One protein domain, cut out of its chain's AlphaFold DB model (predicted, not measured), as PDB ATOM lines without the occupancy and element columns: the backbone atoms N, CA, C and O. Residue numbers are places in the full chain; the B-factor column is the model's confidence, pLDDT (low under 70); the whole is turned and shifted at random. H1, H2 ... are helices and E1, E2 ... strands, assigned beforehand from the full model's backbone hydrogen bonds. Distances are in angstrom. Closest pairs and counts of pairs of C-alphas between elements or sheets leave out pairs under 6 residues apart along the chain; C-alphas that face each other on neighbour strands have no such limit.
ATOM      1  N   ASP A  48      65.269  11.979  37.551       89.62
ATOM      2  CA  ASP A  48      64.266  10.943  37.795       89.62
ATOM      3  C   ASP A  48      63.249  11.344  38.880       89.62
ATOM      4  O   ASP A  48      62.161  10.769  38.913       89.62
ATOM      5  N   PHE A  49      63.542  12.374  39.694       89.94
ATOM      6  CA  PHE A  49      62.560  12.986  40.603       89.94
ATOM      7  C   PHE A  49      61.326  13.532  39.871       89.94
ATOM      8  O   PHE A  49      60.242  13.571  40.450       89.94
ATOM      9  N   TYR A  50      61.470  13.916  38.602       90.06
ATOM     10  CA  TYR A  50      60.383  14.433  37.767       90.06
ATOM     11  C   TYR A  50      59.812  13.374  36.817       90.06
ATOM     12  O   TYR A  50      59.016  13.706  35.946       90.06
ATOM     13  N   ASN A  51      60.223  12.111  36.958       91.56
ATOM     14  CA  ASN A  51      59.735  10.991  36.157       91.56
ATOM     15  C   ASN A  51      58.770  10.128  36.982       91.56
ATOM     16  O   ASN A  51      57.565  10.129  36.734       91.56
ATOM     17  N   LYS A  52      59.301   9.440  38.004       94.69
ATOM     18  CA  LYS A  52      58.509   8.610  38.916       94.69
ATOM     19  C   LYS A  52      58.955   8.769  40.358       94.69
ATOM     20  O   LYS A  52      60.029   8.288  40.731       94.69
ATOM     21  N   THR A  53      58.106   9.374  41.179       95.31
ATOM     22  CA  THR A  53      58.439   9.724  42.568       95.31
ATOM     23  C   THR A  53      57.289   9.405  43.502       95.31
ATOM     24  O   THR A  53      56.120   9.509  43.139       95.31
ATOM     25  N   SER A  54      57.631   8.995  44.717       97.31
ATOM     26  CA  SER A  54      56.707   8.909  45.841       97.31
ATOM     27  C   SER A  54      57.177   9.859  46.937       97.31
ATOM     28  O   SER A  54      58.359   9.855  47.286       97.31
ATOM     29  N   SER A  55      56.254  10.648  47.465       96.56
ATOM     30  CA  SER A  55      56.517  11.705  48.432       96.56
ATOM     31  C   SER A  55      55.586  11.564  49.622       96.56
ATOM     32  O   SER A  55      54.369  11.539  49.457       96.56
ATOM     33  N   ASP A  56      56.154  11.512  50.820       97.56
ATOM     34  CA  ASP A  56      55.415  11.626  52.071       97.56
ATOM     35  C   ASP A  56      55.555  13.061  52.579       97.56
ATOM     36  O   ASP A  56      56.660  13.515  52.881       97.56
ATOM     37  N   ILE A  57      54.445  13.788  52.654       97.38
ATOM     38  CA  ILE A  57      54.388  15.177  53.109       97.38
ATOM     39  C   ILE A  57      53.522  15.228  54.363       97.38
ATOM     40  O   ILE A  57      52.467  14.609  54.423       97.38
ATOM     41  N   SER A  58      53.940  15.976  55.374       97.00
ATOM     42  CA  SER A  58      53.137  16.233  56.571       97.00
ATOM     43  C   SER A  58      53.065  17.726  56.828       97.00
ATOM     44  O   SER A  58      54.100  18.387  56.785       97.00
ATOM     45  N   LEU A  59      51.869  18.230  57.103       96.81
ATOM     46  CA  LEU A  59      51.586  19.582  57.564       96.81
ATOM     47  C   LEU A  59      51.017  19.500  58.980       96.81
ATOM     48  O   LEU A  59      50.133  18.686  59.243       96.81
ATOM     49  N   GLU A  60      51.496  20.352  59.878       97.62
ATOM     50  CA  GLU A  60      50.982  20.496  61.240       97.62
ATOM     51  C   GLU A  60      50.789  21.975  61.578       97.62
ATOM     52  O   GLU A  60      51.687  22.788  61.358       97.62
ATOM     53  N   ILE A  61      49.617  22.319  62.115       97.12
ATOM     54  CA  ILE A  61      49.338  23.646  62.671       97.12
ATOM     55  C   ILE A  61      49.726  23.618  64.148       97.12
ATOM     56  O   ILE A  61      49.015  23.081  64.993       97.12
ATOM     57  N   ASN A  62      50.871  24.211  64.466       95.81
ATOM     58  CA  ASN A  62      51.446  24.217  65.811       95.81
ATOM     59  C   ASN A  62      50.814  25.291  66.706       95.81
ATOM     60  O   ASN A  62      50.848  25.183  67.932       95.81
ATOM     61  N   LYS A  63      50.278  26.354  66.098       96.00
ATOM     62  CA  LYS A  63      49.734  27.525  66.785       96.00
ATOM     63  C   LYS A  63      48.631  28.153  65.938       96.00
ATOM     64  O   LYS A  63      48.832  28.358  64.743       96.00
ATOM     65  N   PHE A  64      47.492  28.463  66.551       96.44
ATOM     66  CA  PHE A  64      46.391  29.173  65.906       96.44
ATOM     67  C   PHE A  64      45.619  29.990  66.950       96.44
ATOM     68  O   PHE A  64      44.788  29.457  67.685       96.44
ATOM     69  N   ASN A  65      45.952  31.275  67.076       96.12
ATOM     70  CA  ASN A  65      45.377  32.180  68.076       96.12
ATOM     71  C   ASN A  65      45.010  33.542  67.470       96.12
ATOM     72  O   ASN A  65      45.285  33.802  66.301       96.12
ATOM     73  N   GLY A  66      44.430  34.413  68.299       94.25
ATOM     74  CA  GLY A  66      43.913  35.724  67.907       94.25
ATOM     75  C   GLY A  66      42.423  35.678  67.577       94.25
ATOM     76  O   GLY A  66      41.799  34.622  67.678       94.25
ATOM     77  N   THR A  67      41.854  36.805  67.166       92.62
ATOM     78  CA  THR A  67      40.433  36.901  66.801       92.62
ATOM     79  C   THR A  67      40.065  36.010  65.612       92.62
ATOM     80  O   THR A  67      38.942  35.515  65.543       92.62
ATOM     81  N   VAL A  68      41.028  35.661  64.748       89.69
ATOM     82  CA  VAL A  68      40.833  34.650  63.691       89.69
ATOM     83  C   VAL A  68      40.408  33.282  64.239       89.69
ATOM     84  O   VAL A  68      39.643  32.570  63.593       89.69
ATOM     85  N   LYS A  69      40.855  32.905  65.445       91.50
ATOM     86  CA  LYS A  69      40.468  31.645  66.100       91.50
ATOM     87  C   LYS A  69      38.988  31.641  66.464       91.50
ATOM     88  O   LYS A  69      38.328  30.614  66.346       91.50
ATOM     89  N   GLU A  70      38.475  32.781  66.910       86.12
ATOM     90  CA  GLU A  70      37.067  32.944  67.273       86.12
ATOM     91  C   GLU A  70      36.171  32.935  66.029       86.12
ATOM     92  O   GLU A  70      35.067  32.401  66.076       86.12
ATOM     93  N   GLN A  71      36.667  33.468  64.909       83.38
ATOM     94  CA  GLN A  71      35.937  33.555  63.641       83.38
ATOM     95  C   GLN A  71      35.949  32.241  62.845       83.38
ATOM     96  O   GLN A  71      34.923  31.847  62.300       83.38
ATOM     97  N   ALA A  72      37.098  31.564  62.763       84.25
ATOM     98  CA  ALA A  72      37.293  30.393  61.902       84.25
ATOM     99  C   ALA A  72      37.283  29.049  62.659       84.25
ATOM    100  O   ALA A  72      37.202  27.986  62.038       84.25
ATOM    101  N   GLY A  73      37.377  29.075  63.991       88.06
ATOM    102  CA  GLY A  73      37.548  27.897  64.842       88.06
ATOM    103  C   GLY A  73      39.012  27.602  65.198       88.06
ATOM    104  O   GLY A  73      39.951  28.205  64.678       88.06
ATOM    105  N   ASP A  74      39.223  26.666  66.128       91.69
ATOM    106  CA  ASP A  74      40.559  26.322  66.629       91.69
ATOM    107  C   ASP A  74      41.221  25.216  65.809       91.69
ATOM    108  O   ASP A  74      40.938  24.033  65.992       91.69
ATOM    109  N   TYR A  75      42.162  25.599  64.951       93.25
ATOM    110  CA  TYR A  75      42.937  24.654  64.149       93.25
ATOM    111  C   TYR A  75      44.218  24.159  64.832       93.25
ATOM    112  O   TYR A  75      44.956  23.375  64.231       93.25
ATOM    113  N   THR A  76      44.501  24.566  66.073       95.25
ATOM    114  CA  THR A  76      45.717  24.149  66.786       95.25
ATOM    115  C   THR A  76      45.795  22.624  66.908       95.25
ATOM    116  O   THR A  76      44.860  21.968  67.360       95.25
ATOM    117  N   GLY A  77      46.931  22.052  66.514       95.12
ATOM    118  CA  GLY A  77      47.177  20.611  66.500       95.12
ATOM    119  C   GLY A  77      46.600  19.874  65.290       95.12
ATOM    120  O   GLY A  77      46.759  18.655  65.217       95.12
ATOM    121  N   SER A  78      45.957  20.573  64.346       95.94
ATOM    122  CA  SER A  78      45.477  19.959  63.102       95.94
ATOM    123  C   SER A  78      46.650  19.461  62.260       95.94
ATOM    124  O   SER A  78      47.682  20.130  62.158       95.94
ATOM    125  N   LYS A  79      46.486  18.286  61.652       96.69
ATOM    126  CA  LYS A  79      47.515  17.603  60.860       96.69
ATOM    127  C   LYS A  79      46.948  17.149  59.532       96.69
ATOM    128  O   LYS A  79      45.838  16.632  59.491       96.69
ATOM    129  N   ILE A  80      47.731  17.281  58.471       95.12
ATOM    130  CA  ILE A  80      47.416  16.683  57.176       95.12
ATOM    131  C   ILE A  80      48.652  15.952  56.678       95.12
ATOM    132  O   ILE A  80      49.704  16.558  56.486       95.12
ATOM    133  N   ALA A  81      48.533  14.644  56.492       97.19
ATOM    134  CA  ALA A  81      49.526  13.836  55.812       97.19
ATOM    135  C   ALA A  81      49.098  13.640  54.357       97.19
ATOM    136  O   ALA A  81      47.942  13.330  54.086       97.19
ATOM    137  N   PHE A  82      50.037  13.790  53.430       95.31
ATOM    138  CA  PHE A  82      49.861  13.490  52.021       95.31
ATOM    139  C   PHE A  82      50.860  12.419  51.596       95.31
ATOM    140  O   PHE A  82      52.059  12.564  51.826       95.31
ATOM    141  N   ASN A  83      50.384  11.379  50.920       97.31
ATOM    142  CA  ASN A  83      51.218  10.513  50.101       97.31
ATOM    143  C   ASN A  83      50.974  10.880  48.634       97.31
ATOM    144  O   ASN A  83      49.881  10.665  48.105       97.31
ATOM    145  N   VAL A  84      51.973  11.491  48.003       96.94
ATOM    146  CA  VAL A  84      51.921  11.936  46.608       96.94
ATOM    147  C   VAL A  84      52.728  10.975  45.751       96.94
ATOM    148  O   VAL A  84      53.849  10.605  46.084       96.94
ATOM    149  N   GLN A  85      52.157  10.559  44.635       97.50
ATOM    150  CA  GLN A  85      52.754   9.655  43.670       97.50
ATOM    151  C   GLN A  85      52.710  10.341  42.311       97.50
ATOM    152  O   GLN A  85      51.633  10.709  41.855       97.50
ATOM    153  N   LEU A  86      53.866  10.520  41.680       95.56
ATOM    154  CA  LEU A  86      54.016  11.098  40.345       95.56
ATOM    155  C   LEU A  86      54.413   9.994  39.365       95.56
ATOM    156  O   LEU A  86      55.412   9.323  39.599       95.56
ATOM    157  N   ASP A  87      53.672   9.851  38.270       95.38
ATOM    158  CA  ASP A  87      53.984   9.014  37.108       95.38
ATOM    159  C   ASP A  87      53.859   9.880  35.843       95.38
ATOM    160  O   ASP A  87      52.829   9.900  35.164       95.38
ATOM    161  N   GLU A  88      54.905  10.667  35.569       92.25
ATOM    162  CA  GLU A  88      54.919  11.635  34.466       92.25
ATOM    163  C   GLU A  88      54.745  10.989  33.079       92.25
ATOM    164  O   GLU A  88      53.957  11.536  32.303       92.25
ATOM    165  N   PRO A  89      55.351   9.821  32.759       92.00
ATOM    166  CA  PRO A  89      55.145   9.166  31.464       92.00
ATOM    167  C   PRO A  89      53.680   8.833  31.163       92.00
ATOM    168  O   PRO A  89      53.280   8.818  30.002       92.00
ATOM    169  N   ASN A  90      52.883   8.584  32.206       93.25
ATOM    170  CA  ASN A  90      51.446   8.326  32.103       93.25
ATOM    171  C   ASN A  90      50.593   9.572  32.404       93.25
ATOM    172  O   ASN A  90      49.377   9.447  32.541       93.25
ATOM    173  N   LYS A  91      51.217  10.754  32.538       93.50
ATOM    174  CA  LYS A  91      50.581  12.030  32.906       93.50
ATOM    175  C   LYS A  91      49.636  11.883  34.096       93.50
ATOM    176  O   LYS A  91      48.513  12.373  34.062       93.50
ATOM    177  N   ALA A  92      50.086  11.177  35.132       95.62
ATOM    178  CA  ALA A  92      49.276  10.867  36.299       95.62
ATOM    179  C   ALA A  92      49.972  11.306  37.590       95.62
ATOM    180  O   ALA A  92      51.137  10.992  37.828       95.62
ATOM    181  N   ILE A  93      49.235  11.997  38.457       96.69
ATOM    182  CA  ILE A  93      49.596  12.197  39.861       96.69
ATOM    183  C   ILE A  93      48.458  11.660  40.716       96.69
ATOM    184  O   ILE A  93      47.293  11.934  40.440       96.69
ATOM    185  N   LYS A  94      48.794  10.921  41.770       97.56
ATOM    186  CA  LYS A  94      47.859  10.508  42.815       97.56
ATOM    187  C   LYS A  94      48.281  11.153  44.125       97.56
ATOM    188  O   LYS A  94      49.421  11.000  44.544       97.56
ATOM    189  N   LEU A  95      47.363  11.838  44.783       97.12
ATOM    190  CA  LEU A  95      47.545  12.423  46.101       97.12
ATOM    191  C   LEU A  95      46.553  11.770  47.056       97.12
ATOM    192  O   LEU A  95      45.349  11.780  46.833       97.12
ATOM    193  N   ASN A  96      47.073  11.117  48.087       96.44
ATOM    194  CA  ASN A  96      46.300  10.464  49.142       96.44
ATOM    195  C   ASN A  96      46.449  11.336  50.373       96.44
ATOM    196  O   ASN A  96      47.577  11.522  50.818       96.44
ATOM    197  N   TYR A  97      45.359  11.883  50.893       95.12
ATOM    198  CA  TYR A  97      45.409  12.681  52.111       95.12
ATOM    199  C   TYR A  97      44.810  11.913  53.290       95.12
ATOM    200  O   TYR A  97      43.830  11.185  53.137       95.12
ATOM    201  N   ASP A  98      45.401  12.107  54.462       96.06
ATOM    202  CA  ASP A  98      44.876  11.721  55.769       96.06
ATOM    203  C   ASP A  98      44.953  12.962  56.662       96.06
ATOM    204  O   ASP A  98      46.035  13.437  57.017       96.06
ATOM    205  N   ALA A  99      43.795  13.553  56.928       94.94
ATOM    206  CA  ALA A  99      43.662  14.820  57.615       94.94
ATOM    207  C   ALA A  99      42.940  14.623  58.946       94.94
ATOM    208  O   ALA A  99      41.880  14.004  59.013       94.94
ATOM    209  N   ASN A 100      43.498  15.202  60.002       94.25
ATOM    210  CA  ASN A 100      42.853  15.401  61.289       94.25
ATOM    211  C   ASN A 100      42.754  16.908  61.525       94.25
ATOM    212  O   ASN A 100      43.747  17.553  61.866       94.25
ATOM    213  N   ILE A 101      41.572  17.466  61.289       90.81
ATOM    214  CA  ILE A 101      41.308  18.903  61.340       90.81
ATOM    215  C   ILE A 101      40.250  19.132  62.408       90.81
ATOM    216  O   ILE A 101      39.183  18.531  62.348       90.81
ATOM    217  N   GLN A 102      40.550  19.955  63.416       86.38
ATOM    218  CA  GLN A 102      39.622  20.233  64.525       86.38
ATOM    219  C   GLN A 102      39.048  18.962  65.200       86.38
ATOM    220  O   GLN A 102      37.912  18.952  65.667       86.38
ATOM    221  N   LYS A 103      39.851  17.886  65.288       84.19
ATOM    222  CA  LYS A 103      39.482  16.543  65.795       84.19
ATOM    223  C   LYS A 103      38.593  15.702  64.865       84.19
ATOM    224  O   LYS A 103      38.253  14.579  65.234       84.19
ATOM    225  N   ASN A 104      38.267  16.190  63.671       88.31
ATOM    226  CA  ASN A 104      37.592  15.416  62.636       88.31
ATOM    227  C   ASN A 104      38.626  14.757  61.723       88.31
ATOM    228  O   ASN A 104      39.487  15.429  61.152       88.31
ATOM    229  N   SER A 105      38.528  13.437  61.573       91.50
ATOM    230  CA  SER A 105      39.384  12.676  60.664       91.50
ATOM    231  C   SER A 105      38.698  12.458  59.321       91.50
ATOM    232  O   SER A 105      37.588  11.930  59.265       91.50
ATOM    233  N   CYS A 106      39.380  12.804  58.235       91.44
ATOM    234  CA  CYS A 106      38.947  12.514  56.874       91.44
ATOM    235  C   CYS A 106      40.140  12.093  56.018       91.44
ATOM    236  O   CYS A 106      41.244  12.611  56.161       91.44
ATOM    237  N   LYS A 107      39.898  11.169  55.097       95.19
ATOM    238  CA  LYS A 107      40.904  10.666  54.168       95.19
ATOM    239  C   LYS A 107      40.302  10.562  52.786       95.19
ATOM    240  O   LYS A 107      39.117  10.276  52.678       95.19
ATOM    241  N   GLY A 108      41.113  10.724  51.758       94.50
ATOM    242  CA  GLY A 108      40.633  10.590  50.396       94.50
ATOM    243  C   GLY A 108      41.747  10.644  49.372       94.50
ATOM    244  O   GLY A 108      42.921  10.856  49.681       94.50
ATOM    245  N   ASP A 109      41.338  10.448  48.131       96.31
ATOM    246  CA  ASP A 109      42.195  10.493  46.961       96.31
ATOM    247  C   ASP A 109      41.870  11.703  46.081       96.31
ATOM    248  O   ASP A 109      40.701  12.056  45.878       96.31
ATOM    249  N   ILE A 110      42.920  12.281  45.506       96.06
ATOM    250  CA  ILE A 110      42.878  13.235  44.402       96.06
ATOM    251  C   ILE A 110      43.787  12.691  43.298       96.06
ATOM    252  O   ILE A 110      44.902  12.247  43.570       96.06
ATOM    253  N   TYR A 111      43.328  12.731  42.055       96.94
ATOM    254  CA  TYR A 111      44.105  12.355  40.882       96.94
ATOM    255  C   TYR A 111      44.212  13.556  39.950       96.94
ATOM    256  O   TYR A 111      43.219  14.236  39.703       96.94
ATOM    257  N   LEU A 112      45.403  13.809  39.421       95.62
ATOM    258  CA  LEU A 112      45.621  14.782  38.359       95.62
ATOM    259  C   LEU A 112      46.034  14.008  37.112       95.62
ATOM    260  O   LEU A 112      46.955  13.190  37.176       95.62
ATOM    261  N   THR A 113      45.343  14.252  36.006       94.62
ATOM    262  CA  THR A 113      45.665  13.697  34.688       94.62
ATOM    263  C   THR A 113      46.188  14.797  33.764       94.62
ATOM    264  O   THR A 113      46.465  15.915  34.205       94.62
ATOM    265  N   GLU A 114      46.322  14.514  32.468       90.69
ATOM    266  CA  GLU A 114      46.698  15.517  31.468       90.69
ATOM    267  C   GLU A 114      45.803  16.772  31.507       90.69
ATOM    268  O   GLU A 114      46.312  17.893  31.474       90.69
ATOM    269  N   ASP A 115      44.487  16.589  31.636       90.06
ATOM    270  CA  ASP A 115      43.473  17.642  31.519       90.06
ATOM    271  C   ASP A 115      42.440  17.665  32.659       90.06
ATOM    272  O   ASP A 115      41.579  18.547  32.673       90.06
ATOM    273  N   ARG A 116      42.482  16.720  33.611       93.12
ATOM    274  CA  ARG A 116      41.461  16.591  34.665       93.12
ATOM    275  C   ARG A 116      42.045  16.561  36.063       93.12
ATOM    276  O   ARG A 116      43.107  15.998  36.308       93.12
ATOM    277  N   ILE A 117      41.266  17.093  36.996       93.81
ATOM    278  CA  ILE A 117      41.424  16.848  38.428       93.81
ATOM    279  C   ILE A 117      40.234  16.002  38.865       93.81
ATOM    280  O   ILE A 117      39.088  16.373  38.615       93.81
ATOM    281  N   ILE A 118      40.504  14.858  39.478       95.12
ATOM    282  CA  ILE A 118      39.510  13.882  39.917       95.12
ATOM    283  C   ILE A 118      39.610  13.770  41.431       95.12
ATOM    284  O   ILE A 118      40.661  13.438  41.967       95.12
ATOM    285  N   PHE A 119      38.509  14.001  42.119       92.88
ATOM    286  CA  PHE A 119      38.390  13.868  43.556       92.88
ATOM    287  C   PHE A 119      37.563  12.628  43.869       92.88
ATOM    288  O   PHE A 119      36.495  12.421  43.295       92.88
ATOM    289  N   SER A 120      38.028  11.815  44.810       93.81
ATOM    290  CA  SER A 120      37.128  10.906  45.527       93.81
ATOM    291  C   SER A 120      36.041  11.710  46.244       93.81
ATOM    292  O   SER A 120      36.292  12.831  46.699       93.81
ATOM    293  N   LYS A 121      34.841  11.139  46.390       86.44
ATOM    294  CA  LYS A 121      33.736  11.771  47.134       86.44
ATOM    295  C   LYS A 121      34.114  12.189  48.559       86.44
ATOM    296  O   LYS A 121      33.544  13.134  49.093       86.44
ATOM    297  N   ASP A 122      35.115  11.547  49.162       88.25
ATOM    298  CA  ASP A 122      35.592  11.878  50.504       88.25
ATOM    299  C   ASP A 122      36.081  13.330  50.637       88.25
ATOM    300  O   ASP A 122      36.066  13.881  51.741       88.25
ATOM    301  N   ILE A 123      36.430  13.989  49.518       85.56
ATOM    302  CA  ILE A 123      36.774  15.417  49.488       85.56
ATOM    303  C   ILE A 123      35.696  16.292  50.134       85.56
ATOM    304  O   ILE A 123      36.020  17.286  50.770       85.56
ATOM    305  N   ILE A 124      34.425  15.892  50.054       79.38
ATOM    306  CA  ILE A 124      33.306  16.626  50.653       79.38
ATOM    307  C   ILE A 124      33.480  16.722  52.173       79.38
ATOM    308  O   ILE A 124      33.258  17.779  52.759       79.38
ATOM    309  N   SER A 125      33.932  15.640  52.813       81.38
ATOM    310  CA  SER A 125      34.192  15.618  54.256       81.38
ATOM    311  C   SER A 125      35.372  16.510  54.627       81.38
ATOM    312  O   SER A 125      35.326  17.181  55.654       81.38
ATOM    313  N   LEU A 126      36.412  16.547  53.785       84.25
ATOM    314  CA  LEU A 126      37.548  17.441  53.991       84.25
ATOM    315  C   LEU A 126      37.113  18.905  53.919       84.25
ATOM    316  O   LEU A 126      37.447  19.672  54.817       84.25
ATOM    317  N   ILE A 127      36.363  19.292  52.884       78.19
ATOM    318  CA  ILE A 127      36.005  20.698  52.678       78.19
ATOM    319  C   ILE A 127      35.048  21.197  53.779       78.19
ATOM    320  O   ILE A 127      35.193  22.321  54.255       78.19
ATOM    321  N   LYS A 128      34.135  20.349  54.272       76.50
ATOM    322  CA  LYS A 128      33.253  20.685  55.406       76.50
ATOM    323  C   LYS A 128      33.992  21.087  56.680       76.50
ATOM    324  O   LYS A 128      33.476  21.898  57.438       76.50
ATOM    325  N   ASN A 129      35.202  20.575  56.906       76.50
ATOM    326  CA  ASN A 129      36.003  20.949  58.077       76.50
ATOM    327  C   ASN A 129      36.511  22.401  58.038       76.50
ATOM    328  O   ASN A 129      37.102  22.848  59.016       76.50
ATOM    329  N   PHE A 130      36.304  23.121  56.933       73.12
ATOM    330  CA  PHE A 130      36.711  24.517  56.773       73.12
ATOM    331  C   PHE A 130      35.554  25.521  56.910       73.12
ATOM    332  O   PHE A 130      35.783  26.705  56.688       73.12
ATOM    333  N   ASN A 131      34.338  25.081  57.278       64.62
ATOM    334  CA  ASN A 131      33.149  25.938  57.455       64.62
ATOM    335  C   ASN A 131      32.890  26.883  56.262       64.62
ATOM    336  O   ASN A 131      32.669  28.079  56.432       64.62
ATOM    337  N   ILE A 132      32.965  26.357  55.037       64.25
ATOM    338  CA  ILE A 132      32.712  27.134  53.819       64.25
ATOM    339  C   ILE A 132      31.203  27.102  53.525       64.25
ATOM    340  O   ILE A 132      30.708  26.133  52.943       64.25
ATOM    341  N   ASP A 133      30.488  28.165  53.912       54.09
ATOM    342  CA  ASP A 133      29.021  28.315  53.795       54.09
ATOM    343  C   ASP A 133      28.485  28.096  52.363       54.09
ATOM    344  O   ASP A 133      27.335  27.707  52.156       54.09
ATOM    345  N   GLU A 134      29.310  28.317  51.332       53.06
ATOM    346  CA  GLU A 134      28.914  28.123  49.930       53.06
ATOM    347  C   GLU A 134      28.657  26.656  49.549       53.06
ATOM    348  O   GLU A 134      28.070  26.388  48.495       53.06
ATOM    349  N   LEU A 135      29.067  25.701  50.386       51.53
ATOM    350  CA  LEU A 135      28.910  24.274  50.105       51.53
ATOM    351  C   LEU A 135      27.565  23.703  50.531       51.53
ATOM    352  O   LEU A 135      27.126  22.713  49.945       51.53
ATOM    353  N   ASP A 136      26.879  24.351  51.471       51.78
ATOM    354  CA  ASP A 136      25.549  23.931  51.920       51.78
ATOM    355  C   ASP A 136      24.503  24.059  50.798       51.78
ATOM    356  O   ASP A 136      23.502  23.343  50.766       51.78
ATOM    357  N   SER A 137      24.780  24.909  49.802       48.25
ATOM    358  CA  SER A 137      24.011  25.035  48.561       48.25
ATOM    359  C   SER A 137      24.238  23.915  47.530       48.25
ATOM    360  O   SER A 137      23.580  23.936  46.489       48.25
ATOM    361  N   PHE A 138      25.104  22.925  47.792       51.09
ATOM    362  CA  PHE A 138      25.326  21.766  46.914       51.09
ATOM    363  C   PHE A 138      24.720  20.466  47.483       51.09
ATOM    364  O   PHE A 138      25.451  19.546  47.858       51.09
ATOM    365  N   PRO A 139      23.379  20.314  47.482       44.62
ATOM    366  CA  PRO A 139      22.697  19.139  48.036       44.62
ATOM    367  C   PRO A 139      23.022  17.823  47.302       44.62
ATOM    368  O   PRO A 139      22.730  16.744  47.808       44.62
ATOM    369  N   LEU A 140      23.644  17.890  46.119       46.25
ATOM    370  CA  LEU A 140      23.985  16.736  45.277       46.25
ATOM    371  C   LEU A 140      25.231  15.955  45.728       46.25
ATOM    372  O   LEU A 140      25.513  14.901  45.164       46.25
ATOM    373  N   LEU A 141      25.994  16.452  46.705       55.06
ATOM    374  CA  LEU A 141      27.324  15.914  46.997       55.06
ATOM    375  C   LEU A 141      27.304  14.676  47.915       55.06
ATOM    376  O   LEU A 141      28.009  13.712  47.636       55.06
ATOM    377  N   GLU A 142      26.471  14.629  48.961       56.44
ATOM    378  CA  GLU A 142      26.475  13.488  49.902       56.44
ATOM    379  C   GLU A 142      25.898  12.186  49.325       56.44
ATOM    380  O   GLU A 142      26.334  11.098  49.697       56.44
ATOM    381  N   GLN A 143      24.927  12.291  48.414       63.41
ATOM    382  CA  GLN A 143      24.347  11.155  47.679       63.41
ATOM    383  C   GLN A 143      24.959  11.008  46.275       63.41
ATOM    384  O   GLN A 143      24.430  10.283  45.431       63.41
ATOM    385  N   GLY A 144      26.042  11.744  46.018       67.19
ATOM    386  CA  GLY A 144      26.696  11.829  44.725       67.19
ATOM    387  C   GLY A 144      27.482  10.569  44.350       67.19
ATOM    388  O   GLY A 144      27.663   9.656  45.163       67.19
ATOM    389  N   PRO A 145      27.958  10.507  43.098       82.75
ATOM    390  CA  PRO A 145      28.771   9.399  42.613       82.75
ATOM    391  C   PRO A 145      30.124   9.310  43.340       82.75
ATOM    392  O   PRO A 145      30.541  10.233  44.037       82.75
ATOM    393  N   ASP A 146      30.844   8.201  43.151       90.25
ATOM    394  CA  ASP A 146      32.120   7.953  43.841       90.25
ATOM    395  C   ASP A 146      33.223   8.971  43.507       90.25
ATOM    396  O   ASP A 146      34.114   9.195  44.332       90.25
ATOM    397  N   TYR A 147      33.146   9.610  42.333       91.44
ATOM    398  CA  TYR A 147      34.111  10.608  41.882       91.44
ATOM    399  C   TYR A 147      33.460  11.923  41.444       91.44
ATOM    400  O   TYR A 147      32.466  11.959  40.720       91.44
ATOM    401  N   LEU A 148      34.098  13.026  41.808       88.38
ATOM    402  CA  LEU A 148      33.849  14.350  41.247       88.38
ATOM    403  C   LEU A 148      35.034  14.684  40.346       88.38
ATOM    404  O   LEU A 148      36.171  14.414  40.727       88.38
ATOM    405  N   TYR A 149      34.828  15.278  39.176       90.69
ATOM    406  CA  TYR A 149      35.960  15.703  38.352       90.69
ATOM    407  C   TYR A 149      35.746  17.063  37.711       90.69
ATOM    408  O   TYR A 149      34.628  17.461  37.406       90.69
ATOM    409  N   MET A 150      36.848  17.761  37.474       87.62
ATOM    410  CA  MET A 150      36.874  19.004  36.718       87.62
ATOM    411  C   MET A 150      37.891  18.916  35.591       87.62
ATOM    412  O   MET A 150      38.927  18.265  35.726       87.62
ATOM    413  N   ILE A 151      37.594  19.591  34.490       86.94
ATOM    414  CA  ILE A 151      38.505  19.796  33.372       86.94
ATOM    415  C   ILE A 151      39.271  21.085  33.656       86.94
ATOM    416  O   ILE A 151      38.673  22.131  33.902       86.94
ATOM    417  N   SER A 152      40.598  21.016  33.648       80.56
ATOM    418  CA  SER A 152      41.461  22.148  33.961       80.56
ATOM    419  C   SER A 152      42.566  22.284  32.923       80.56
ATOM    420  O   SER A 152      43.554  21.551  32.934       80.56
ATOM    421  N   GLY A 153      42.441  23.302  32.068       71.56
ATOM    422  CA  GLY A 153      43.512  23.695  31.148       71.56
ATOM    423  C   GLY A 153      44.802  24.131  31.860       71.56
ATOM    424  O   GLY A 153      45.845  24.208  31.222       71.56
ATOM    425  N   GLN A 154      44.752  24.365  33.178       72.25
ATOM    426  CA  GLN A 154      45.904  24.758  33.997       72.25
ATOM    427  C   GLN A 154      46.884  23.602  34.267       72.25
ATOM    428  O   GLN A 154      47.999  23.850  34.715       72.25
ATOM    429  N   LEU A 155      46.516  22.344  33.984       83.25
ATOM    430  CA  LEU A 155      47.408  21.197  34.205       83.25
ATOM    431  C   LEU A 155      48.455  21.016  33.104       83.25
ATOM    432  O   LEU A 155      49.601  20.689  33.398       83.25
ATOM    433  N   ILE A 391      50.387   4.164  38.725       95.06
ATOM    434  CA  ILE A 391      49.187   4.848  39.197       95.06
ATOM    435  C   ILE A 391      47.982   4.305  38.432       95.06
ATOM    436  O   ILE A 391      47.946   4.326  37.204       95.06
ATOM    437  N   LYS A 392      46.975   3.826  39.164       93.69
ATOM    438  CA  LYS A 392      45.676   3.452  38.596       93.69
ATOM    439  C   LYS A 392      44.725   4.632  38.733       93.69
ATOM    440  O   LYS A 392      44.197   4.869  39.817       93.69
ATOM    441  N   VAL A 393      44.546   5.375  37.647       95.62
ATOM    442  CA  VAL A 393      43.558   6.457  37.573       95.62
ATOM    443  C   VAL A 393      42.156   5.845  37.422       95.62
ATOM    444  O   VAL A 393      42.005   4.900  36.643       95.62
ATOM    445  N   PRO A 394      41.130   6.336  38.142       95.88
ATOM    446  CA  PRO A 394      39.758   5.864  37.976       95.88
ATOM    447  C   PRO A 394      39.221   6.086  36.556       95.88
ATOM    448  O   PRO A 394      39.322   7.182  36.006       95.88
ATOM    449  N   GLU A 395      38.586   5.062  35.980       95.06
ATOM    450  CA  GLU A 395      37.853   5.189  34.717       95.06
ATOM    451  C   GLU A 395      36.497   5.861  34.964       95.06
ATOM    452  O   GLU A 395      35.565   5.260  35.510       95.06
ATOM    453  N   LEU A 396      36.399   7.135  34.584       94.19
ATOM    454  CA  LEU A 396      35.202   7.953  34.771       94.19
ATOM    455  C   LEU A 396      34.108   7.593  33.761       94.19
ATOM    456  O   LEU A 396      34.355   7.501  32.558       94.19
ATOM    457  N   ASN A 397      32.880   7.443  34.246       92.12
ATOM    458  CA  ASN A 397      31.681   7.218  33.448       92.12
ATOM    459  C   ASN A 397      30.451   7.857  34.118       92.12
ATOM    460  O   ASN A 397      30.528   8.406  35.218       92.12
ATOM    461  N   THR A 398      29.300   7.792  33.451       86.00
ATOM    462  CA  THR A 398      28.068   8.451  33.909       86.00
ATOM    463  C   THR A 398      27.458   7.849  35.175       86.00
ATOM    464  O   THR A 398      26.609   8.498  35.778       86.00
ATOM    465  N   SER A 399      27.847   6.635  35.587       87.88
ATOM    466  CA  SER A 399      27.337   6.020  36.818       87.88
ATOM    467  C   SER A 399      28.226   6.278  38.032       87.88
ATOM    468  O   SER A 399      27.716   6.311  39.148       87.88
ATOM    469  N   ASN A 400      29.534   6.473  37.833       91.06
ATOM    470  CA  ASN A 400      30.503   6.620  38.922       91.06
ATOM    471  C   ASN A 400      31.115   8.019  39.048       91.06
ATOM    472  O   ASN A 400      31.928   8.226  39.950       91.06
ATOM    473  N   SER A 401      30.756   8.969  38.179       89.94
ATOM    474  CA  SER A 401      31.359  10.299  38.204       89.94
ATOM    475  C   SER A 401      30.427  11.432  37.787       89.94
ATOM    476  O   SER A 401      29.479  11.231  37.027       89.94
ATOM    477  N   ILE A 402      30.725  12.640  38.267       84.50
ATOM    478  CA  ILE A 402      30.060  13.885  37.866       84.50
ATOM    479  C   ILE A 402      31.088  14.965  37.524       84.50
ATOM    480  O   ILE A 402      32.079  15.148  38.234       84.50
ATOM    481  N   ASN A 403      30.836  15.683  36.428       84.62
ATOM    482  CA  ASN A 403      31.620  16.848  36.038       84.62
ATOM    483  C   ASN A 403      31.175  18.068  36.855       84.62
ATOM    484  O   ASN A 403      30.012  18.457  36.795       84.62
ATOM    485  N   ILE A 404      32.105  18.682  37.579       78.44
ATOM    486  CA  ILE A 404      31.882  19.872  38.408       78.44
ATOM    487  C   ILE A 404      32.605  21.118  37.869       78.44
ATOM    488  O   ILE A 404      32.685  22.124  38.568       78.44
TER     489      ILE A 404
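This is residues 48 to 155 and 391 to 404 of the 531 residues of the protein "Copper amine oxidase domain protein" of Desulfofarcimen acetoxidans (strain ATCC 49208 / DSM 771 / KCTC 5769 / VKM B-1644 / 5575) (UniProt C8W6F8). The model is one twisted sheet, with four long strands, E1 to E4, side by side and three short ones, E5, E6 and E7, continuing it beside one end of E4. The short helix H2 sits beside E4 after E5 ends, at the sheet's level, while residues 66 to 71, most of them in H1, stick out beyond the end of E1. The printed part has 122 residues with seven named strands and two named helices, in the order E1 H1 E2 E3 E4 E5 H2 E6 E7; the class is mostly strand. The sheet runs E1 E2 E3 E4 E5 E6 E7 and is mixed, with E6 and E7 its one parallel pair. The whole is only just compact, close to loose, with a radius of gyration of the C-alphas of 16.2 A and spans of 46 by 39 by 24 A.

The sheet's edge strands are E1, residues 52 to 65, and E7, residues 401 to 403. E1 is antiparallel to E2, residues 79 to 87, with N 55 and O 84 2.8 A apart. E2, E3 at residues 92 to 101, E4 at 104 to 112 and E5 at 116 to 120 form a meander, each strand the antiparallel neighbour of the one before, in three hairpins. Across them N 83 and O 96 are 2.8 A apart, N 99 and O 106 2.8 A, and N 118 and O 111 2.8 A. E5 is antiparallel to E6, residues 147 to 151, with N 119 and O 148 2.8 A apart. E6 is parallel to E7 at 31 degrees, with N 149 and O 402 2.9 A apart. H2, residues 123 to 128, is on the sheet at a height of 3.5 A, at the sheet's level; its closest C-alpha pair with E4 is Cys 106 and Leu 126, 5.9 A. H1, residues 67 to 72, is not on the sheet and is apart from H2. In both helices every O i to N i+4 pair is within hydrogen-bond range.

E1 runs 39.7 A from C-alpha 52 at (58.509, 8.610, 38.916) to C-alpha 65 at (45.377, 32.180, 68.076). E2 measures 26.1 A, E3 27.5 A and E4 25.6 A; E5 and E6 measure 13.0 A and 13.3 A. H1 and H2 measure 8.7 A each. E7, 6.9 A long, ends with C-alpha 403 at (31.620, 16.848, 36.038).

The C-alphas farthest apart are those of Thr 67 and Pro 89, 47.3 A. Residues 156 to 390 are not printed, and C-alphas 155 and 391 are 17.2 A apart across the cut. The link from H2 to E6, residues 129 to 146, is long. Its residues 131 to 144 are under pLDDT 70; the mean of the printed part is 87.0.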